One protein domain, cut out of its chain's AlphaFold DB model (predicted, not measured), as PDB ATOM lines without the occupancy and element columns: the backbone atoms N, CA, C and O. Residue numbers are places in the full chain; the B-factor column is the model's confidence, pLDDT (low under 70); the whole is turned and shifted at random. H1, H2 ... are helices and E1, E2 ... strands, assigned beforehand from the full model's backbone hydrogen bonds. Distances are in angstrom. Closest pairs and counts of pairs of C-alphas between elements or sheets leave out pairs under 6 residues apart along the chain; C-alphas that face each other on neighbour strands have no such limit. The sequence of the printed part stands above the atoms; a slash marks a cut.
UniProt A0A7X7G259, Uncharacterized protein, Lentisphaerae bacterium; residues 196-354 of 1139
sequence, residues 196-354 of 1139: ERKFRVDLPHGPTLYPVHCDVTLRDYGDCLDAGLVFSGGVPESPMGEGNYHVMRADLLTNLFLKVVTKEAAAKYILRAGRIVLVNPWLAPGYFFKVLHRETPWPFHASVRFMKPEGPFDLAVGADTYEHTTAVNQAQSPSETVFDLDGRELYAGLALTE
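What this domain is: This is residues 196 to 354 of the 1139 residues of an uncharacterized protein of Lentisphaerae bacterium (UniProt A0A7X7G259). What is the overall shape? It is a sandwich of two twisted antiparallel sheets face to face, E5 E4 E7 E8 E9 as one layer and E1 E2 E3 E6 as the other. The short helix H1 and the link of residues 234 to 250 lie at one end of it. What makes it up? The printed part has 159 residues, with nine named strands and one named helix in the order E1 E2 E3 E4 E5 H1 E6 E7 E8 E9, mostly strand. It is compact, with a radius of gyration of the C-alphas of 16.3 A, and spans 55 by 27 by 24 A, only just a rod.

How they stand to each other: How is the larger sheet built? E5, residues 266 to 278, E4, 251 to 262, E7, 313 to 324, E8, 335 to 339, and E9, 345 to 350, are antiparallel neighbours in that order. Within hydrogen-bond range are N 269 and O 258 at 2.8 A, N 259 and O 316 at 2.7 A, N 317 and O 337 at 3.0 A, and N 338 and O 347 at 2.8 A. E7 E8 E9 is a meander, each strand the antiparallel neighbour of the one before. How is the smaller sheet built? E1, residues 196 to 202, E2, 212 to 220, E3, 224 to 233, and E6, 300 to 307, are antiparallel neighbours in that order, and E1 E2 E3 is also a meander. Within hydrogen-bond range are N 199 and O 216 at 3.2 A, N 217 and O 228 at 2.8 A, and N 227 and O 304 at 2.8 A. How do the sheets meet? The parts that face each other are 10.4 A centre to centre, with the strands of one at 24 degrees to those of the other. The closest C-alphas of E5 and E6 are those of Leu 271 and Ala 302, 6.4 A apart, and of E1 and E8 those of Asp 202 and Thr 337, 7.1 A. Where is the helix? H1, residues 286 to 292, is not on either sheet; 2 of its 3 O i to N i+4 pairs are within hydrogen-bond range.

Where its parts are: Where are the anchor points? E1 begins at C-alpha 196 (218.158, 203.379, 188.749), and E9 ends at C-alpha 350 (221.839, 175.043, 181.326). Which strands are long? E7 measures 30.5 A, E4 29.6 A, E3 29.3 A and E5 27.6 A from first to last C-alpha. E4 bends by 64 degrees at residue 254, E5 by 69 degrees at 274 and E7 by 61 degrees at 321.

The domain as a whole: How far does it reach? The two C-alphas farthest apart are those of Tyr 245 and Glu 310, 55.0 A. Is it continuous? The printed part has no cut, and E3 to E4, 17 residues, is a long link. Where is confidence low? Residues 239 to 248, 283 to 290 and 354 have pLDDT under 70.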
ATOM      1  N   GLU A 196     218.974 204.506 188.295       92.94
ATOM      2  CA  GLU A 196     218.158 203.379 188.749       92.94
ATOM      3  C   GLU A 196     217.452 202.779 187.533       92.94
ATOM      4  O   GLU A 196     216.798 203.493 186.770       92.94
ATOM      5  N   ARG A 197     217.582 201.465 187.353       93.94
ATOM      6  CA  ARG A 197     216.913 200.703 186.297       93.94
ATOM      7  C   ARG A 197     216.046 199.623 186.920       93.94
ATOM      8  O   ARG A 197     216.426 199.025 187.927       93.94
ATOM      9  N   LYS A 198     214.880 199.390 186.322       95.94
ATOM     10  CA  LYS A 198     213.934 198.353 186.738       95.94
ATOM     11  C   LYS A 198     213.521 197.541 185.533       95.94
ATOM     12  O   LYS A 198     213.085 198.114 184.538       95.94
ATOM     13  N   PHE A 199     213.642 196.234 185.650       94.94
ATOM     14  CA  PHE A 199     213.261 195.297 184.608       94.94
ATOM     15  C   PHE A 199     212.928 193.943 185.233       94.94
ATOM     16  O   PHE A 199     213.277 193.673 186.384       94.94
ATOM     17  N   ARG A 200     212.229 193.107 184.468       95.25
ATOM     18  CA  ARG A 200     211.865 191.743 184.842       95.25
ATOM     19  C   ARG A 200     212.610 190.777 183.937       95.25
ATOM     20  O   ARG A 200     212.624 190.981 182.727       95.25
ATOM     21  N   VAL A 201     213.188 189.745 184.534       95.25
ATOM     22  CA  VAL A 201     213.804 188.625 183.820       95.25
ATOM     23  C   VAL A 201     213.207 187.324 184.319       95.25
ATOM     24  O   VAL A 201     212.882 187.200 185.501       95.25
ATOM     25  N   ASP A 202     213.085 186.349 183.434       94.44
ATOM     26  CA  ASP A 202     212.516 185.057 183.780       94.44
ATOM     27  C   ASP A 202     213.648 184.074 184.065       94.44
ATOM     28  O   ASP A 202     214.686 184.081 183.401       94.44
ATOM     29  N   LEU A 203     213.485 183.229 185.083       93.81
ATOM     30  CA  LEU A 203     214.336 182.048 185.210       93.81
ATOM     31  C   LEU A 203     214.085 181.124 184.011       93.81
ATOM     32  O   LEU A 203     213.018 181.204 183.396       93.81
ATOM     33  N   PRO A 204     215.025 180.217 183.685       90.19
ATOM     34  CA  PRO A 204     214.883 179.374 182.509       90.19
ATOM     35  C   PRO A 204     213.538 178.656 182.489       90.19
ATOM     36  O   PRO A 204     213.178 177.962 183.434       90.19
ATOM     37  N   HIS A 205     212.806 178.803 181.388       81.38
ATOM     38  CA  HIS A 205     211.488 178.185 181.225       81.38
ATOM     39  C   HIS A 205     211.568 176.666 181.041       81.38
ATOM     40  O   HIS A 205     210.605 175.948 181.281       81.38
ATOM     41  N   GLY A 206     212.726 176.160 180.609       75.19
ATOM     42  CA  GLY A 206     212.919 174.756 180.249       75.19
ATOM     43  C   GLY A 206     212.591 173.726 181.342       75.19
ATOM     44  O   GLY A 206     212.151 172.641 180.963       75.19
ATOM     45  N   PRO A 207     212.837 173.984 182.641       80.06
ATOM     46  CA  PRO A 207     212.517 173.051 183.724       80.06
ATOM     47  C   PRO A 207     211.101 173.142 184.298       80.06
ATOM     48  O   PRO A 207     210.765 172.275 185.097       80.06
ATOM     49  N   THR A 208     210.290 174.155 183.962       79.31
ATOM     50  CA  THR A 208     209.002 174.409 184.639       79.31
ATOM     51  C   THR A 208     207.839 174.644 183.677       79.31
ATOM     52  O   THR A 208     208.013 175.077 182.542       79.31
ATOM     53  N   LEU A 209     206.621 174.378 184.155       75.81
ATOM     54  CA  LEU A 209     205.378 174.759 183.480       75.81
ATOM     55  C   LEU A 209     204.894 176.159 183.892       75.81
ATOM     56  O   LEU A 209     204.079 176.756 183.190       75.81
ATOM     57  N   TYR A 210     205.380 176.672 185.026       84.81
ATOM     58  CA  TYR A 210     204.982 177.949 185.609       84.81
ATOM     59  C   TYR A 210     206.239 178.797 185.817       84.81
ATOM     60  O   TYR A 210     207.016 178.504 186.723       84.81
ATOM     61  N   PRO A 211     206.483 179.818 184.980       88.38
ATOM     62  CA  PRO A 211     207.710 180.598 185.059       88.38
ATOM     63  C   PRO A 211     207.914 181.237 186.437       88.38
ATOM     64  O   PRO A 211     206.987 181.804 187.016       88.38
ATOM     65  N   VAL A 212     209.143 181.161 186.945       93.44
ATOM     66  CA  VAL A 212     209.600 181.974 188.076       93.44
ATOM     67  C   VAL A 212     210.224 183.245 187.512       93.44
ATOM     68  O   VAL A 212     211.115 183.188 186.668       93.44
ATOM     69  N   HIS A 213     209.767 184.390 187.995       94.56
ATOM     70  CA  HIS A 213     210.204 185.707 187.549       94.56
ATOM     71  C   HIS A 213     211.118 186.342 188.592       94.56
ATOM     72  O   HIS A 213     210.921 186.143 189.792       94.56
ATOM     73  N   CYS A 214     212.071 187.157 188.150       96.75
ATOM     74  CA  CYS A 214     212.905 188.002 188.992       96.75
ATOM     75  C   CYS A 214     212.744 189.467 188.567       96.75
ATOM     76  O   CYS A 214     213.199 189.874 187.496       96.75
ATOM     77  N   ASP A 215     212.099 190.271 189.412       97.31
ATOM     78  CA  ASP A 215     212.093 191.723 189.272       97.31
ATOM     79  C   ASP A 215     213.400 192.279 189.846       97.31
ATOM     80  O   ASP A 215     213.695 192.130 191.036       97.31
ATOM     81  N   VAL A 216     214.186 192.933 188.994       97.00
ATOM     82  CA  VAL A 216     215.497 193.486 189.331       97.00
ATOM     83  C   VAL A 216     215.397 195.004 189.397       97.00
ATOM     84  O   VAL A 216     214.973 195.662 188.448       97.00
ATOM     85  N   THR A 217     215.817 195.582 190.521       96.69
ATOM     86  CA  THR A 217     216.083 197.018 190.661       96.69
ATOM     87  C   THR A 217     217.584 197.229 190.795       96.69
ATOM     88  O   THR A 217     218.145 197.003 191.868       96.69
ATOM     89  N   LEU A 218     218.227 197.666 189.716       95.00
ATOM     90  CA  LEU A 218     219.665 197.909 189.668       95.00
ATOM     91  C   LEU A 218     219.956 199.396 189.890       95.00
ATOM     92  O   LEU A 218     219.483 200.244 189.133       95.00
ATOM     93  N   ARG A 219     220.737 199.710 190.923       92.44
ATOM     94  CA  ARG A 219     221.153 201.074 191.278       92.44
ATOM     95  C   ARG A 219     222.652 201.227 191.105       92.44
ATOM     96  O   ARG A 219     223.415 200.451 191.677       92.44
ATOM     97  N   ASP A 220     223.061 202.226 190.336       91.00
ATOM     98  CA  ASP A 220     224.464 202.563 190.099       91.00
ATOM     99  C   ASP A 220     224.871 203.760 190.964       91.00
ATOM    100  O   ASP A 220     224.266 204.830 190.880       91.00
ATOM    101  N   TYR A 221     225.906 203.585 191.782       87.12
ATOM    102  CA  TYR A 221     226.481 204.636 192.625       87.12
ATOM    103  C   TYR A 221     227.898 205.042 192.179       87.12
ATOM    104  O   TYR A 221     228.645 205.643 192.950       87.12
ATOM    105  N   GLY A 222     228.292 204.708 190.947       86.12
ATOM    106  CA  GLY A 222     229.597 205.021 190.370       86.12
ATOM    107  C   GLY A 222     230.513 203.806 190.366       86.12
ATOM    108  O   GLY A 222     230.620 203.117 189.354       86.12
ATOM    109  N   ASP A 223     231.186 203.544 191.485       86.56
ATOM    110  CA  ASP A 223     232.148 202.439 191.628       86.56
ATOM    111  C   ASP A 223     231.527 201.153 192.210       86.56
ATOM    112  O   ASP A 223     232.158 200.093 192.224       86.56
ATOM    113  N   CYS A 224     230.271 201.208 192.656       88.81
ATOM    114  CA  CYS A 224     229.515 200.049 193.121       88.81
ATOM    115  C   CYS A 224     228.065 200.061 192.638       88.81
ATOM    116  O   CYS A 224     227.462 201.121 192.451       88.81
ATOM    117  N   LEU A 225     227.504 198.862 192.502       91.00
ATOM    118  CA  LEU A 225     226.115 198.623 192.129       91.00
ATOM    119  C   LEU A 225     225.376 197.883 193.238       91.00
ATOM    120  O   LEU A 225     225.957 197.056 193.944       91.00
ATOM    121  N   ASP A 226     224.084 198.162 193.350       90.56
ATOM    122  CA  ASP A 226     223.158 197.480 194.248       90.56
ATOM    123  C   ASP A 226     221.994 196.898 193.442       90.56
ATOM    124  O   ASP A 226     221.272 197.635 192.768       90.56
ATOM    125  N   ALA A 227     221.834 195.580 193.488       93.25
ATOM    126  CA  ALA A 227     220.768 194.849 192.824       93.25
ATOM    127  C   ALA A 227     219.748 194.385 193.869       93.25
ATOM    128  O   ALA A 227     219.995 193.428 194.604       93.25
ATOM    129  N   GLY A 228     218.596 195.055 193.923       94.31
ATOM    130  CA  GLY A 228     217.428 194.563 194.648       94.31
ATOM    131  C   GLY A 228     216.684 193.543 193.793       94.31
ATOM    132  O   GLY A 228     216.334 193.853 192.657       94.31
ATOM    133  N   LEU A 229     216.452 192.349 194.327       95.81
ATOM    134  CA  LEU A 229     215.870 191.215 193.614       95.81
ATOM    135  C   LEU A 229     214.572 190.784 194.295       95.81
ATOM    136  O   LEU A 229     214.549 190.580 195.513       95.81
ATOM    137  N   VAL A 230     213.509 190.616 193.511       97.00
ATOM    138  CA  VAL A 230     212.236 190.055 193.977       97.00
ATOM    139  C   VAL A 230     211.854 188.882 193.090       97.00
ATOM    140  O   VAL A 230     211.537 189.062 191.918       97.00
ATOM    141  N   PHE A 231     211.884 187.677 193.652       95.62
ATOM    142  CA  PHE A 231     211.483 186.460 192.959       95.62
ATOM    143  C   PHE A 231     210.013 186.157 193.240       95.62
ATOM    144  O   PHE A 231     209.602 186.124 194.399       95.62
ATOM    145  N   SER A 232     209.227 185.947 192.188       94.56
ATOM    146  CA  SER A 232     207.784 185.659 192.237       94.56
ATOM    147  C   SER A 232     207.394 184.677 191.127       94.56
ATOM    148  O   SER A 232     208.263 184.202 190.394       94.56
ATOM    149  N   GLY A 233     206.115 184.327 190.995       91.81
ATOM    150  CA  GLY A 233     205.654 183.334 190.024       91.81
ATOM    151  C   GLY A 233     205.847 181.896 190.507       91.81
ATOM    152  O   GLY A 233     205.875 181.619 191.712       91.81
ATOM    153  N   GLY A 234     205.988 180.973 189.560       89.31
ATOM    154  CA  GLY A 234     206.104 179.541 189.825       89.31
ATOM    155  C   GLY A 234     204.786 178.870 190.218       89.31
ATOM    156  O   GLY A 234     203.697 179.450 190.166       89.31
ATOM    157  N   VAL A 235     204.892 177.624 190.676       86.56
ATOM    158  CA  VAL A 235     203.761 176.824 191.171       86.56
ATOM    159  C   VAL A 235     202.894 177.519 192.245       86.56
ATOM    160  O   VAL A 235     201.678 177.296 192.210       86.56
ATOM    161  N   PRO A 236     203.410 178.355 193.175       86.31
ATOM    162  CA  PRO A 236     202.578 179.056 194.160       86.31
ATOM    163  C   PRO A 236     201.448 179.899 193.558       86.31
ATOM    164  O   PRO A 236     200.408 180.056 194.194       86.31
ATOM    165  N   GLU A 237     201.637 180.403 192.336       84.12
ATOM    166  CA  GLU A 237     200.680 181.258 191.622       84.12
ATOM    167  C   GLU A 237     199.863 180.489 190.565       84.12
ATOM    168  O   GLU A 237     199.039 181.070 189.858       84.12
ATOM    169  N   SER A 238     200.058 179.170 190.454       77.44
ATOM    170  CA  SER A 238     199.312 178.330 189.511       77.44
ATOM    171  C   SER A 238     197.805 178.280 189.840       77.44
ATOM    172  O   SER A 238     197.427 178.281 191.018       77.44
ATOM    173  N   PRO A 239     196.914 178.215 188.825       69.06
ATOM    174  CA  PRO A 239     195.470 178.180 189.045       69.06
ATOM    175  C   PRO A 239     195.039 176.947 189.846       69.06
ATOM    176  O   PRO A 239     195.616 175.862 189.718       69.06
ATOM    177  N   MET A 240     193.964 177.101 190.627       59.03
ATOM    178  CA  MET A 240     193.271 175.970 191.246       59.03
ATOM    179  C   MET A 240     192.720 175.067 190.132       59.03
ATOM    180  O   MET A 240     191.869 175.478 189.349       59.03
ATOM    181  N   GLY A 241     193.258 173.856 190.025       55.09
ATOM    182  CA  GLY A 241     193.008 172.919 188.931       55.09
ATOM    183  C   GLY A 241     193.760 171.614 189.171       55.09
ATOM    184  O   GLY A 241     194.663 171.582 190.010       55.09
ATOM    185  N   GLU A 242     193.326 170.553 188.486       49.75
ATOM    186  CA  GLU A 242     193.326 169.187 189.013       49.75
ATOM    187  C   GLU A 242     194.628 168.776 189.724       49.75
ATOM    188  O   GLU A 242     195.711 168.693 189.142       49.75
ATOM    189  N   GLY A 243     194.491 168.511 191.021       49.25
ATOM    190  CA  GLY A 243     195.507 167.868 191.829       49.25
ATOM    191  C   GLY A 243     195.180 167.927 193.308       49.25
ATOM    192  O   GLY A 243     195.364 168.964 193.938       49.25
ATOM    193  N   ASN A 244     194.711 166.805 193.862       47.22
ATOM    194  CA  ASN A 244     194.992 166.441 195.245       47.22
ATOM    195  C   ASN A 244     194.710 164.962 195.527       47.22
ATOM    196  O   ASN A 244     193.876 164.355 194.868       47.22
ATOM    197  N   TYR A 245     195.422 164.435 196.524       46.03
ATOM    198  CA  TYR A 245     194.953 163.535 197.595       46.03
ATOM    199  C   TYR A 245     196.162 163.169 198.468       46.03
ATOM    200  O   TYR A 245     196.051 163.115 199.693       46.03
ATOM    201  N   HIS A 246     197.341 163.026 197.848       49.44
ATOM    202  CA  HIS A 246     198.558 162.616 198.545       49.44
ATOM    203  C   HIS A 246     199.833 163.369 198.140       49.44
ATOM    204  O   HIS A 246     200.763 163.332 198.936       49.44
ATOM    205  N   VAL A 247     199.921 164.053 196.978       53.84
ATOM    206  CA  VAL A 247     201.174 164.651 196.456       53.84
ATOM    207  C   VAL A 247     201.016 166.020 195.790       53.84
ATOM    208  O   VAL A 247     200.032 166.259 195.100       53.84
ATOM    209  N   MET A 248     201.997 166.912 195.999       67.06
ATOM    210  CA  MET A 248     201.994 168.294 195.495       67.06
ATOM    211  C   MET A 248     202.858 168.506 194.242       67.06
ATOM    212  O   MET A 248     203.987 168.013 194.137       67.06
ATOM    213  N   ARG A 249     202.345 169.317 193.308       76.88
ATOM    214  CA  ARG A 249     203.178 169.991 192.302       76.88
ATOM    215  C   ARG A 249     204.108 170.963 193.016       76.88
ATOM    216  O   ARG A 249     203.664 171.642 193.943       76.88
ATOM    217  N   ALA A 250     205.372 171.016 192.609       81.81
ATOM    218  CA  ALA A 250     206.336 171.935 193.191       81.81
ATOM    219  C   ALA A 250     207.425 172.335 192.193       81.81
ATOM    220  O   ALA A 250     207.901 171.487 191.436       81.81
ATOM    221  N   ASP A 251     207.859 173.593 192.265       88.50
ATOM    222  CA  ASP A 251     209.186 173.989 191.792       88.50
ATOM    223  C   ASP A 251     210.195 173.778 192.925       88.50
ATOM    224  O   ASP A 251     209.946 174.095 194.094       88.50
ATOM    225  N   LEU A 252     211.350 173.230 192.573       89.06
ATOM    226  CA  LEU A 252     212.411 172.851 193.487       89.06
ATOM    227  C   LEU A 252     213.677 173.579 193.037       89.06
ATOM    228  O   LEU A 252     214.247 173.253 191.997       89.06
ATOM    229  N   LEU A 253     214.094 174.579 193.815       92.31
ATOM    230  CA  LEU A 253     215.270 175.403 193.525       92.31
ATOM    231  C   LEU A 253     216.335 175.142 194.585       92.31
ATOM    232  O   LEU A 253     216.070 175.315 195.772       92.31
ATOM    233  N   THR A 254     217.545 174.766 194.191       92.44
ATOM    234  CA  THR A 254     218.666 174.593 195.126       92.44
ATOM    235  C   THR A 254     219.676 175.714 194.947       92.44
ATOM    236  O   THR A 254     220.111 175.962 193.828       92.44
ATOM    237  N   ASN A 255     220.062 176.368 196.047       91.56
ATOM    238  CA  ASN A 255     221.051 177.452 196.068       91.56
ATOM    239  C   ASN A 255     220.749 178.553 195.033       91.56
ATOM    240  O   ASN A 255     221.485 178.733 194.062       91.56
ATOM    241  N   LEU A 256     219.651 179.288 195.233       93.44
ATOM    242  CA  LEU A 256     219.262 180.399 194.356       93.44
ATOM    243  C   LEU A 256     220.377 181.458 194.323       93.44
ATOM    244  O   LEU A 256     220.883 181.832 195.384       93.44
ATOM    245  N   PHE A 257     220.752 181.947 193.140       94.38
ATOM    246  CA  PHE A 257     221.914 182.820 192.963       94.38
ATOM    247  C   PHE A 257     221.688 184.020 192.028       94.38
ATOM    248  O   PHE A 257     220.821 184.006 191.155       94.38
ATOM    249  N   LEU A 258     222.556 185.026 192.181       95.25
ATOM    250  CA  LEU A 258     222.870 186.067 191.194       95.25
ATOM    251  C   LEU A 258     224.347 185.934 190.789       95.25
ATOM    252  O   LEU A 258     225.201 185.674 191.637       95.25
ATOM    253  N   LYS A 259     224.678 186.168 189.522       94.00
ATOM    254  CA  LYS A 259     226.052 186.270 189.028       94.00
ATOM    255  C   LYS A 259     226.316 187.622 188.394       94.00
ATOM    256  O   LYS A 259     225.453 188.177 187.723       94.00
ATOM    257  N   VAL A 260     227.550 188.087 188.554       94.12
ATOM    258  CA  VAL A 260     228.130 189.185 187.775       94.12
ATOM    259  C   VAL A 260     229.105 188.568 186.784       94.12
ATOM    260  O   VAL A 260     230.075 187.927 187.196       94.12
ATOM    261  N   VAL A 261     228.829 188.720 185.492       93.00
ATOM    262  CA  VAL A 261     229.535 188.037 184.406       93.00
ATOM    263  C   VAL A 261     230.357 189.056 183.629       93.00
ATOM    264  O   VAL A 261     229.815 189.967 183.017       93.00
ATOM    265  N   THR A 262     231.677 188.903 183.635       92.50
ATOM    266  CA  THR A 262     232.592 189.688 182.797       92.50
ATOM    267  C   THR A 262     233.129 188.827 181.657       92.50
ATOM    268  O   THR A 262     232.906 187.611 181.607       92.50
ATOM    269  N   LYS A 263     233.896 189.449 180.754       88.31
ATOM    270  CA  LYS A 263     234.581 188.757 179.656       88.31
ATOM    271  C   LYS A 263     235.456 187.587 180.129       88.31
ATOM    272  O   LYS A 263     235.559 186.590 179.423       88.31
ATOM    273  N   GLU A 264     236.070 187.688 181.308       84.56
ATOM    274  CA  GLU A 264     237.077 186.722 181.775       84.56
ATOM    275  C   GLU A 264     236.642 185.892 182.988       84.56
ATOM    276  O   GLU A 264     237.125 184.770 183.149       84.56
ATOM    277  N   ALA A 265     235.726 186.403 183.819       86.12
ATOM    278  CA  ALA A 265     235.352 185.793 185.095       86.12
ATOM    279  C   ALA A 265     233.850 185.927 185.386       86.12
ATOM    280  O   ALA A 265     233.144 186.718 184.760       86.12
ATOM    281  N   ALA A 266     233.333 185.102 186.296       89.19
ATOM    282  CA  ALA A 266     231.986 185.238 186.841       89.19
ATOM    283  C   ALA A 266     232.066 185.187 188.369       89.19
ATOM    284  O   ALA A 266     232.744 184.326 188.923       89.19
ATOM    285  N   ALA A 267     231.387 186.110 189.044       89.75
ATOM    286  CA  ALA A 267     231.265 186.125 190.498       89.75
ATOM    287  C   ALA A 267     229.853 185.687 190.891       89.75
ATOM    288  O   ALA A 267     228.897 186.370 190.532       89.75
ATOM    289  N   LYS A 268     229.730 184.575 191.625       92.19
ATOM    290  CA  LYS A 268     228.449 183.993 192.046       92.19
ATOM    291  C   LYS A 268     228.103 184.379 193.484       92.19
ATOM    292  O   LYS A 268     228.905 184.193 194.391       92.19
ATOM    293  N   TYR A 269     226.890 184.877 193.677       92.62
ATOM    294  CA  TYR A 269     226.311 185.255 194.959       92.62
ATOM    295  C   TYR A 269     225.129 184.331 195.245       92.62
ATOM    296  O   TYR A 269     224.115 184.397 194.555       92.62
ATOM    297  N   ILE A 270     225.249 183.465 196.249       92.50
ATOM    298  CA  ILE A 270     224.164 182.610 196.730       92.50
ATOM    299  C   ILE A 270     223.217 183.474 197.560       92.50
ATOM    300  O   ILE A 270     223.572 183.918 198.648       92.50
ATOM    301  N   LEU A 271     222.021 183.711 197.027       91.44
ATOM    302  CA  LEU A 271     220.950 184.497 197.641       91.44
ATOM    303  C   LEU A 271     220.258 183.726 198.761       91.44
ATOM    304  O   LEU A 271     219.819 184.306 199.748       91.44
ATOM    305  N   ARG A 272     220.143 182.406 198.591       87.31
ATOM    306  CA  ARG A 272     219.597 181.509 199.603       87.31
ATOM    307  C   ARG A 272     220.204 180.122 199.474       87.31
ATOM    308  O   ARG A 272     219.966 179.439 198.482       87.31
ATOM    309  N   ALA A 273     220.925 179.694 200.504       85.81
ATOM    310  CA  ALA A 273     221.466 178.343 200.586       85.81
ATOM    311  C   ALA A 273     220.376 177.298 200.893       85.81
ATOM    312  O   ALA A 273     219.423 177.560 201.635       85.81
ATOM    313  N   GLY A 274     220.557 176.091 200.360       86.00
ATOM    314  CA  GLY A 274     219.643 174.965 200.535       86.00
ATOM    315  C   GLY A 274     218.526 174.922 199.492       86.00
ATOM    316  O   GLY A 274     218.573 175.602 198.467       86.00
ATOM    317  N   ARG A 275     217.528 174.069 199.744       87.00
ATOM    318  CA  ARG A 275     216.410 173.820 198.827       87.00
ATOM    319  C   ARG A 275     215.213 174.712 199.157       87.00
ATOM    320  O   ARG A 275     214.735 174.725 200.291       87.00
ATOM    321  N   ILE A 276     214.712 175.417 198.152       88.81
ATOM    322  CA  ILE A 276     213.417 176.095 198.124       88.81
ATOM    323  C   ILE A 276     212.403 175.112 197.535       88.81
ATOM    324  O   ILE A 276     212.644 174.553 196.466       88.81
ATOM    325  N   VAL A 277     211.279 174.912 198.223       87.44
ATOM    326  CA  VAL A 277     210.148 174.118 197.727       87.44
ATOM    327  C   VAL A 277     208.967 175.064 197.559       87.44
ATOM    328  O   VAL A 277     208.408 175.537 198.548       87.44
ATOM    329  N   LEU A 278     208.634 175.387 196.311       87.00
ATOM    330  CA  LEU A 278     207.557 176.307 195.962       87.00
ATOM    331  C   LEU A 278     206.320 175.506 195.572       87.00
ATOM    332  O   LEU A 278     206.358 174.735 194.619       87.00
ATOM    333  N   VAL A 279     205.231 175.674 196.317       82.62
ATOM    334  CA  VAL A 279     203.993 174.894 196.170       82.62
ATOM    335  C   VAL A 279     202.791 175.820 196.234       82.62
ATOM    336  O   VAL A 279     202.860 176.886 196.845       82.62
ATOM    337  N   ASN A 280     201.665 175.400 195.661       80.62
ATOM    338  CA  ASN A 280     200.400 176.089 195.882       80.62
ATOM    339  C   ASN A 280     199.873 175.720 197.289       80.62
ATOM    340  O   ASN A 280     199.554 174.548 197.521       80.62
ATOM    341  N   PRO A 281     199.767 176.673 198.236       74.50
ATOM    342  CA  PRO A 281     199.420 176.384 199.631       74.50
ATOM    343  C   PRO A 281     198.002 175.826 199.811       74.50
ATOM    344  O   PRO A 281     197.726 175.195 200.827       74.50
ATOM    345  N   TRP A 282     197.114 176.026 198.832       72.44
ATOM    346  CA  TRP A 282     195.759 175.469 198.834       72.44
ATOM    347  C   TRP A 282     195.714 174.004 198.382       72.44
ATOM    348  O   TRP A 282     194.751 173.303 198.679       72.44
ATOM    349  N   LEU A 283     196.748 173.543 197.668       68.25
ATOM    350  CA  LEU A 283     196.873 172.162 197.195       68.25
ATOM    351  C   LEU A 283     197.804 171.329 198.088       68.25
ATOM    352  O   LEU A 283     197.620 170.121 198.199       68.25
ATOM    353  N   ALA A 284     198.786 171.948 198.748       66.75
ATOM    354  CA  ALA A 284     199.753 171.240 199.583       66.75
ATOM    355  C   ALA A 284     199.106 170.643 200.857       66.75
ATOM    356  O   ALA A 284     198.414 171.359 201.587       66.75
ATOM    357  N   PRO A 285     199.375 169.366 201.207       64.44
ATOM    358  CA  PRO A 285     198.958 168.794 202.485       64.44
ATOM    359  C   PRO A 285     199.573 169.581 203.652       64.44
ATOM    360  O   PRO A 285     200.767 169.463 203.947       64.44
ATOM    361  N   GLY A 286     198.752 170.395 204.323       61.66
ATOM    362  CA  GLY A 286     199.229 171.406 205.271       61.66
ATOM    363  C   GLY A 286     200.062 170.863 206.436       61.66
ATOM    364  O   GLY A 286     200.918 171.583 206.939       61.66
ATOM    365  N   TYR A 287     199.855 169.609 206.853       64.62
ATOM    366  CA  TYR A 287     200.646 168.975 207.913       64.62
ATOM    367  C   TYR A 287     202.047 168.568 207.432       64.62
ATOM    368  O   TYR A 287     203.042 168.994 208.014       64.62
ATOM    369  N   PHE A 288     202.149 167.803 206.340       64.75
ATOM    370  CA  PHE A 288     203.437 167.294 205.856       64.75
ATOM    371  C   PHE A 288     204.360 168.405 205.363       64.75
ATOM    372  O   PHE A 288     205.542 168.413 205.697       64.75
ATOM    373  N   PHE A 289     203.823 169.377 204.620       68.81
ATOM    374  CA  PHE A 289     204.635 170.466 204.083       68.81
ATOM    375  C   PHE A 289     205.227 171.344 205.195       68.81
ATOM    376  O   PHE A 289     206.427 171.599 205.192       68.81
ATOM    377  N   LYS A 290     204.411 171.739 206.184       69.56
ATOM    378  CA  LYS A 290     204.857 172.594 207.298       69.56
ATOM    379  C   LYS A 290     205.872 171.917 208.216       69.56
ATOM    380  O   LYS A 290     206.680 172.611 208.823       69.56
ATOM    381  N   VAL A 291     205.805 170.590 208.359       70.94
ATOM    382  CA  VAL A 291     206.706 169.848 209.254       70.94
ATOM    383  C   VAL A 291     208.010 169.455 208.555       70.94
ATOM    384  O   VAL A 291     209.064 169.507 209.183       70.94
ATOM    385  N   LEU A 292     207.959 169.071 207.276       72.25
ATOM    386  CA  LEU A 292     209.130 168.561 206.551       72.25
ATOM    387  C   LEU A 292     209.957 169.658 205.868       72.25
ATOM    388  O   LEU A 292     211.152 169.462 205.657       72.25
ATOM    389  N   HIS A 293     209.355 170.806 205.535       75.50
ATOM    390  CA  HIS A 293     210.023 171.874 204.788       75.50
ATOM    391  C   HIS A 293     210.016 173.194 205.543       75.50
ATOM    392  O   HIS A 293     209.030 173.587 206.161       75.50
ATOM    393  N   ARG A 294     211.129 173.927 205.447       74.31
ATOM    394  CA  ARG A 294     211.211 175.288 205.978       74.31
ATOM    395  C   ARG A 294     210.466 176.242 205.047       74.31
ATOM    396  O   ARG A 294     210.879 176.437 203.902       74.31
ATOM    397  N   GLU A 295     209.414 176.871 205.567       75.94
ATOM    398  CA  GLU A 295     208.650 177.883 204.840       75.94
ATOM    399  C   GLU A 295     209.564 179.013 204.348       75.94
ATOM    400  O   GLU A 295     210.470 179.478 205.048       75.94
ATOM    401  N   THR A 296     209.339 179.418 203.102       78.44
ATOM    402  CA  THR A 296     210.066 180.504 202.447       78.44
ATOM    403  C   THR A 296     209.060 181.583 202.108       78.44
ATOM    404  O   THR A 296     208.108 181.265 201.396       78.44
ATOM    405  N   PRO A 297     209.248 182.831 202.564       85.75
ATOM    406  CA  PRO A 297     208.430 183.934 202.086       85.75
ATOM    407  C   PRO A 297     208.487 183.995 200.555       85.75
ATOM    408  O   PRO A 297     209.577 183.989 199.979       85.75
ATOM    409  N   TRP A 298     207.318 184.007 199.914       89.19
ATOM    410  CA  TRP A 298     207.169 184.138 198.469       89.19
ATOM    411  C   TRP A 298     206.120 185.225 198.188       89.19
ATOM    412  O   TRP A 298     204.990 185.074 198.663       89.19
ATOM    413  N   PRO A 299     206.451 186.331 197.493       93.19
ATOM    414  CA  PRO A 299     207.720 186.624 196.817       93.19
ATOM    415  C   PRO A 299     208.960 186.641 197.727       93.19
ATOM    416  O   PRO A 299     208.898 187.075 198.879       93.19
ATOM    417  N   PHE A 300     210.087 186.135 197.219       93.50
ATOM    418  CA  PHE A 300     211.367 186.119 197.931       93.50
ATOM    419  C   PHE A 300     212.173 187.375 197.597       93.50
ATOM    420  O   PHE A 300     212.381 187.691 196.427       93.50
ATOM    421  N   HIS A 301     212.656 188.071 198.624       93.25
ATOM    422  CA  HIS A 301     213.403 189.320 198.484       93.25
ATOM    423  C   HIS A 301     214.866 189.122 198.883       93.25
ATOM    424  O   HIS A 301     215.143 188.573 199.948       93.25
ATOM    425  N   ALA A 302     215.787 189.626 198.063       91.56
ATOM    426  CA  ALA A 302     217.215 189.676 198.367       91.56
ATOM    427  C   ALA A 302     217.833 190.974 197.828       91.56
ATOM    428  O   ALA A 302     217.295 191.589 196.908       91.56
ATOM    429  N   SER A 303     218.976 191.387 198.376       89.31
ATOM    430  CA  SER A 303     219.780 192.482 197.820       89.31
ATOM    431  C   SER A 303     221.219 192.023 197.668       89.31
ATOM    432  O   SER A 303     221.773 191.409 198.577       89.31
ATOM    433  N   VAL A 304     221.839 192.339 196.535       90.88
ATOM    434  CA  VAL A 304     223.254 192.054 196.296       90.88
ATOM    435  C   VAL A 304     223.970 193.340 195.956       90.88
ATOM    436  O   VAL A 304     223.661 193.990 194.960       90.88
ATOM    437  N   ARG A 305     224.997 193.660 196.741       88.75
ATOM    438  CA  ARG A 305     225.899 194.767 196.445       88.75
ATOM    439  C   ARG A 305     227.269 194.270 196.010       88.75
ATOM    440  O   ARG A 305     227.857 193.401 196.654       88.75
ATOM    441  N   PHE A 306     227.794 194.850 194.936       90.50
ATOM    442  CA  PHE A 306     229.075 194.463 194.350       90.50
ATOM    443  C   PHE A 306     229.815 195.659 193.736       90.50
ATOM    444  O   PHE A 306     229.223 196.695 193.435       90.50
ATOM    445  N   MET A 307     231.135 195.528 193.584       88.88
ATOM    446  CA  MET A 307     231.952 196.519 192.878       88.88
ATOM    447  C   MET A 307     231.640 196.479 191.388       88.88
ATOM    448  O   MET A 307     231.533 195.393 190.817       88.88
ATOM    449  N   LYS A 308     231.533 197.648 190.758       90.94
ATOM    450  CA  LYS A 308     231.325 197.741 189.315       90.94
ATOM    451  C   LYS A 308     232.566 197.209 188.583       90.94
ATOM    452  O   LYS A 308     233.659 197.706 188.852       90.94
ATOM    453  N   PRO A 309     232.432 196.208 187.694       91.44
ATOM    454  CA  PRO A 309     233.565 195.695 186.930       91.44
ATOM    455  C   PRO A 309     234.237 196.767 186.063       91.44
ATOM    456  O   PRO A 309     233.570 197.644 185.511       91.44
ATOM    457  N   GLU A 310     235.557 196.657 185.897       84.38
ATOM    458  CA  GLU A 310     236.343 197.479 184.969       84.38
ATOM    459  C   GLU A 310     236.091 197.010 183.522       84.38
ATOM    460  O   GLU A 310     236.880 196.278 182.932       84.38
ATOM    461  N   GLY A 311     234.932 197.366 182.961       88.56
ATOM    462  CA  GLY A 311     234.544 197.042 181.585       88.56
ATOM    463  C   GLY A 311     233.091 196.571 181.447       88.56
ATOM    464  O   GLY A 311     232.347 196.571 182.429       88.56
ATOM    465  N   PRO A 312     232.663 196.183 180.230       91.62
ATOM    466  CA  PRO A 312     231.341 195.612 180.001       91.62
ATOM    467  C   PRO A 312     231.120 194.355 180.846       91.62
ATOM    468  O   PRO A 312     231.999 193.493 180.942       91.62
ATOM    469  N   PHE A 313     229.931 194.240 181.427       95.38
ATOM    470  CA  PHE A 313     229.511 193.069 182.182       95.38
ATOM    471  C   PHE A 313     228.008 192.845 182.019       95.38
ATOM    472  O   PHE A 313     227.261 193.795 181.783       95.38
ATOM    473  N   ASP A 314     227.600 191.598 182.214       95.69
ATOM    474  CA  ASP A 314     226.209 191.166 182.269       95.69
ATOM    475  C   ASP A 314     225.888 190.602 183.652       95.69
ATOM    476  O   ASP A 314     226.766 190.418 184.509       95.69
ATOM    477  N   LEU A 315     224.617 190.289 183.863       95.69
ATOM    478  CA  LEU A 315     224.129 189.629 185.061       95.69
ATOM    479  C   LEU A 315     223.510 188.277 184.701       95.69
ATOM    480  O   LEU A 315     223.077 188.060 183.572       95.69
ATOM    481  N   ALA A 316     223.470 187.354 185.661       95.06
ATOM    482  CA  ALA A 316     222.697 186.126 185.505       95.06
ATOM    483  C   ALA A 316     221.977 185.728 186.794       95.06
ATOM    484  O   ALA A 316     222.546 185.849 187.876       95.06
ATOM    485  N   VAL A 317     220.751 185.225 186.691       95.50
ATOM    486  CA  VAL A 317     219.981 184.678 187.824       95.50
ATOM    487  C   VAL A 317     219.671 183.210 187.584       95.50
ATOM    488  O   VAL A 317     219.496 182.790 186.442       95.50
ATOM    489  N   GLY A 318     219.625 182.409 188.646       94.69
ATOM    490  CA  GLY A 318     219.424 180.972 188.495       94.69
ATOM    491  C   GLY A 318     219.543 180.183 189.791       94.69
ATOM    492  O   GLY A 318     219.520 180.749 190.884       94.69
ATOM    493  N   ALA A 319     219.663 178.865 189.656       94.25
ATOM    494  CA  ALA A 319     219.814 177.921 190.761       94.25
ATOM    495  C   ALA A 319     220.781 176.788 190.376       94.25
ATOM    496  O   ALA A 319     220.888 176.417 189.203       94.25
ATOM    497  N   ASP A 320     221.475 176.207 191.358       92.75
ATOM    498  CA  ASP A 320     222.348 175.036 191.148       92.75
ATOM    499  C   ASP A 320     221.562 173.833 190.633       92.75
ATOM    500  O   ASP A 320     222.084 172.969 189.929       92.75
ATOM    501  N   THR A 321     220.288 173.761 190.997       91.44
ATOM    502  CA  THR A 321     219.323 172.829 190.425       91.44
ATOM    503  C   THR A 321     217.979 173.523 190.352       91.44
ATOM    504  O   THR A 321     217.552 174.134 191.334       91.44
ATOM    505  N   TYR A 322     217.324 173.421 189.200       91.88
ATOM    506  CA  TYR A 322     215.934 173.803 189.009       91.88
ATOM    507  C   TYR A 322     215.170 172.606 188.437       91.88
ATOM    508  O   TYR A 322     215.468 172.146 187.336       91.88
ATOM    509  N   GLU A 323     214.209 172.094 189.203       88.19
ATOM    510  CA  GLU A 323     213.349 170.961 188.859       88.19
ATOM    511  C   GLU A 323     211.875 171.326 189.097       88.19
ATOM    512  O   GLU A 323     211.541 171.929 190.117       88.19
ATOM    513  N   HIS A 324     210.986 170.894 188.202       84.44
ATOM    514  CA  HIS A 324     209.543 170.879 188.437       84.44
ATOM    515  C   HIS A 324     209.056 169.436 188.600       84.44
ATOM    516  O   HIS A 324     209.335 168.576 187.762       84.44
ATOM    517  N   THR A 325     208.284 169.151 189.651       77.50
ATOM    518  CA  THR A 325     207.938 167.765 190.025       77.50
ATOM    519  C   THR A 325     207.104 167.007 188.992       77.50
ATOM    520  O   THR A 325     207.060 165.774 189.058       77.50
ATOM    521  N   THR A 326     206.463 167.709 188.046       75.00
ATOM    522  CA  THR A 326     205.709 167.074 186.952       75.00
ATOM    523  C   THR A 326     206.530 166.797 185.696       75.00
ATOM    524  O   THR A 326     206.047 166.092 184.809       75.00
ATOM    525  N   ALA A 327     207.726 167.381 185.613       75.06
ATOM    526  CA  ALA A 327     208.625 167.358 184.465       75.06
ATOM    527  C   ALA A 327     210.067 167.144 184.952       75.06
ATOM    528  O   ALA A 327     210.990 167.842 184.543       75.06
ATOM    529  N   VAL A 328     210.262 166.191 185.871       75.25
ATOM    530  CA  VAL A 328     211.541 166.005 186.582       75.25
ATOM    531  C   VAL A 328     212.724 165.758 185.641       75.25
ATOM    532  O   VAL A 328     213.828 166.220 185.901       75.25
ATOM    533  N   ASN A 329     212.480 165.121 184.496       75.19
ATOM    534  CA  ASN A 329     213.495 164.843 183.478       75.19
ATOM    535  C   ASN A 329     213.926 166.088 182.690       75.19
ATOM    536  O   ASN A 329     214.876 166.054 181.918       75.19
ATOM    537  N   GLN A 330     213.236 167.209 182.895       79.06
ATOM    538  CA  GLN A 330     213.568 168.504 182.316       79.06
ATOM    539  C   GLN A 330     214.415 169.365 183.255       79.06
ATOM    540  O   GLN A 330     214.757 170.495 182.883       79.06
ATOM    541  N   ALA A 331     214.749 168.839 184.442       84.00
ATOM    542  CA  ALA A 331     215.571 169.519 185.425       84.00
ATOM    543  C   ALA A 331     216.894 169.993 184.816       84.00
ATOM    544  O   ALA A 331     217.523 169.322 183.998       84.00
ATOM    545  N   GLN A 332     217.323 171.176 185.235       87.19
ATOM    546  CA  GLN A 332     218.591 171.763 184.827       87.19
ATOM    547  C   GLN A 332     219.482 171.916 186.049       87.19
ATOM    548  O   GLN A 332     219.063 172.468 187.068       87.19
ATOM    549  N   SER A 333     220.723 171.455 185.940       87.31
ATOM    550  CA  SER A 333     221.707 171.595 187.006       87.31
ATOM    551  C   SER A 333     223.095 171.855 186.433       87.31
ATOM    552  O   SER A 333     223.679 170.951 185.832       87.31
ATOM    553  N   PRO A 334     223.670 173.055 186.606       88.56
ATOM    554  CA  PRO A 334     223.039 174.327 187.001       88.56
ATOM    555  C   PRO A 334     222.114 174.928 185.920       88.56
ATOM    556  O   PRO A 334     222.282 174.662 184.728       88.56
ATOM    557  N   SER A 335     221.162 175.768 186.342       91.38
ATOM    558  CA  SER A 335     220.192 176.493 185.500       91.38
ATOM    559  C   SER A 335     220.393 178.006 185.643       91.38
ATOM    560  O   SER A 335     220.500 178.488 186.772       91.38
ATOM    561  N   GLU A 336     220.460 178.764 184.542       93.12
ATOM    562  CA  GLU A 336     220.605 180.228 184.584       93.12
ATOM    563  C   GLU A 336     219.989 180.970 183.391       93.12
ATOM    564  O   GLU A 336     219.972 180.462 182.268       93.12
ATOM    565  N   THR A 337     219.584 182.214 183.644       95.12
ATOM    566  CA  THR A 337     219.264 183.225 182.630       95.12
ATOM    567  C   THR A 337     220.297 184.344 182.691       95.12
ATOM    568  O   THR A 337     220.457 184.958 183.745       95.12
ATOM    569  N   VAL A 338     220.988 184.614 181.581       94.38
ATOM    570  CA  VAL A 338     221.945 185.717 181.395       94.38
ATOM    571  C   VAL A 338     221.234 186.888 180.720       94.38
ATOM    572  O   VAL A 338     220.528 186.692 179.731       94.38
ATOM    573  N   PHE A 339     221.436 188.102 181.226       95.81
ATOM    574  CA  PHE A 339     220.777 189.314 180.745       95.81
ATOM    575  C   PHE A 339     221.676 190.549 180.864       95.81
ATOM    576  O   PHE A 339     222.556 190.619 181.726       95.81
ATOM    577  N   ASP A 340     221.443 191.527 179.988       94.44
ATOM    578  CA  ASP A 340     222.173 192.796 179.998       94.44
ATOM    579  C   ASP A 340     221.647 193.777 181.069       94.44
ATOM    580  O   ASP A 340     220.697 193.508 181.806       94.44
ATOM    581  N   LEU A 341     222.262 194.958 181.164       92.62
ATOM    582  CA  LEU A 341     221.892 195.980 182.155       92.62
ATOM    583  C   LEU A 341     220.583 196.724 181.839       92.62
ATOM    584  O   LEU A 341     220.204 197.621 182.599       92.62
ATOM    585  N   ASP A 342     219.920 196.401 180.729       90.69
ATOM    586  CA  ASP A 342     218.584 196.879 180.364       90.69
ATOM    587  C   ASP A 342     217.515 195.784 180.567       90.69
ATOM    588  O   ASP A 342     216.326 196.032 180.360       90.69
ATOM    589  N   GLY A 343     217.922 194.596 181.031       91.06
ATOM    590  CA  GLY A 343     217.044 193.462 181.307       91.06
ATOM    591  C   GLY A 343     216.717 192.612 180.085       91.06
ATOM    592  O   GLY A 343     215.805 191.790 180.148       91.06
ATOM    593  N   ARG A 344     217.425 192.788 178.964       94.62
ATOM    594  CA  ARG A 344     217.234 191.938 177.790       94.62
ATOM    595  C   ARG A 344     217.848 190.570 178.053       94.62
ATOM    596  O   ARG A 344     219.036 190.467 178.348       94.62
ATOM    597  N   GLU A 345     217.055 189.521 177.869       94.88
ATOM    598  CA  GLU A 345     217.545 188.145 177.895       94.88
ATOM    599  C   GLU A 345     218.547 187.903 176.756       94.88
ATOM    600  O   GLU A 345     218.279 188.179 175.582       94.88
ATOM    601  N   LEU A 346     219.716 187.385 177.124       93.50
ATOM    602  CA  LEU A 346     220.803 187.021 176.221       93.50
ATOM    603  C   LEU A 346     220.925 185.498 176.076       93.50
ATOM    604  O   LEU A 346     221.357 185.016 175.031       93.50
ATOM    605  N   TYR A 347     220.565 184.749 177.124       91.69
ATOM    606  CA  TYR A 347     220.548 183.287 177.160       91.69
ATOM    607  C   TYR A 347     219.708 182.792 178.341       91.69
ATOM    608  O   TYR A 347     219.807 183.369 179.418       91.69
ATOM    609  N   ALA A 348     218.972 181.689 178.184       90.88
ATOM    610  CA  ALA A 348     218.267 181.018 179.276       90.88
ATOM    611  C   ALA A 348     218.345 179.490 179.125       90.88
ATOM    612  O   ALA A 348     217.901 178.928 178.123       90.88
ATOM    613  N   GLY A 349     218.907 178.789 180.114       89.38
ATOM    614  CA  GLY A 349     219.026 177.330 180.072       89.38
ATOM    615  C   GLY A 349     220.079 176.749 181.014       89.38
ATOM    616  O   GLY A 349     220.325 177.267 182.100       89.38
ATOM    617  N   LEU A 350     220.712 175.646 180.599       87.06
ATOM    618  CA  LEU A 350     221.839 175.043 181.326       87.06
ATOM    619  C   LEU A 350     223.001 176.036 181.426       87.06
ATOM    620  O   LEU A 350     223.380 176.615 180.409       87.06
ATOM    621  N   ALA A 351     223.586 176.222 182.610       84.62
ATOM    622  CA  ALA A 351     224.541 177.310 182.817       84.62
ATOM    623  C   ALA A 351     225.816 177.169 181.966       84.62
ATOM    624  O   ALA A 351     226.581 176.215 182.122       84.62
ATOM    625  N   LEU A 352     226.071 178.169 181.119       78.50
ATOM    626  CA  LEU A 352     227.280 178.304 180.295       78.50
ATOM    627  C   LEU A 352     228.340 179.180 180.976       78.50
ATOM    628  O   LEU A 352     229.481 179.252 180.523       78.50
ATOM    629  N   THR A 353     227.985 179.887 182.052       73.38
ATOM    630  CA  THR A 353     228.940 180.722 182.796       73.38
ATOM    631  C   THR A 353     229.773 179.937 183.812       73.38
ATOM    632  O   THR A 353     230.823 180.434 184.224       73.38
ATOM    633  N   GLU A 354     229.324 178.729 184.185       65.44
ATOM    634  CA  GLU A 354     229.984 177.797 185.118       65.44
ATOM    635  C   GLU A 354     230.601 176.573 184.435       65.44
ATOM    636  O   GLU A 354     231.623 176.067 184.898       65.44
TER     637      GLU A 354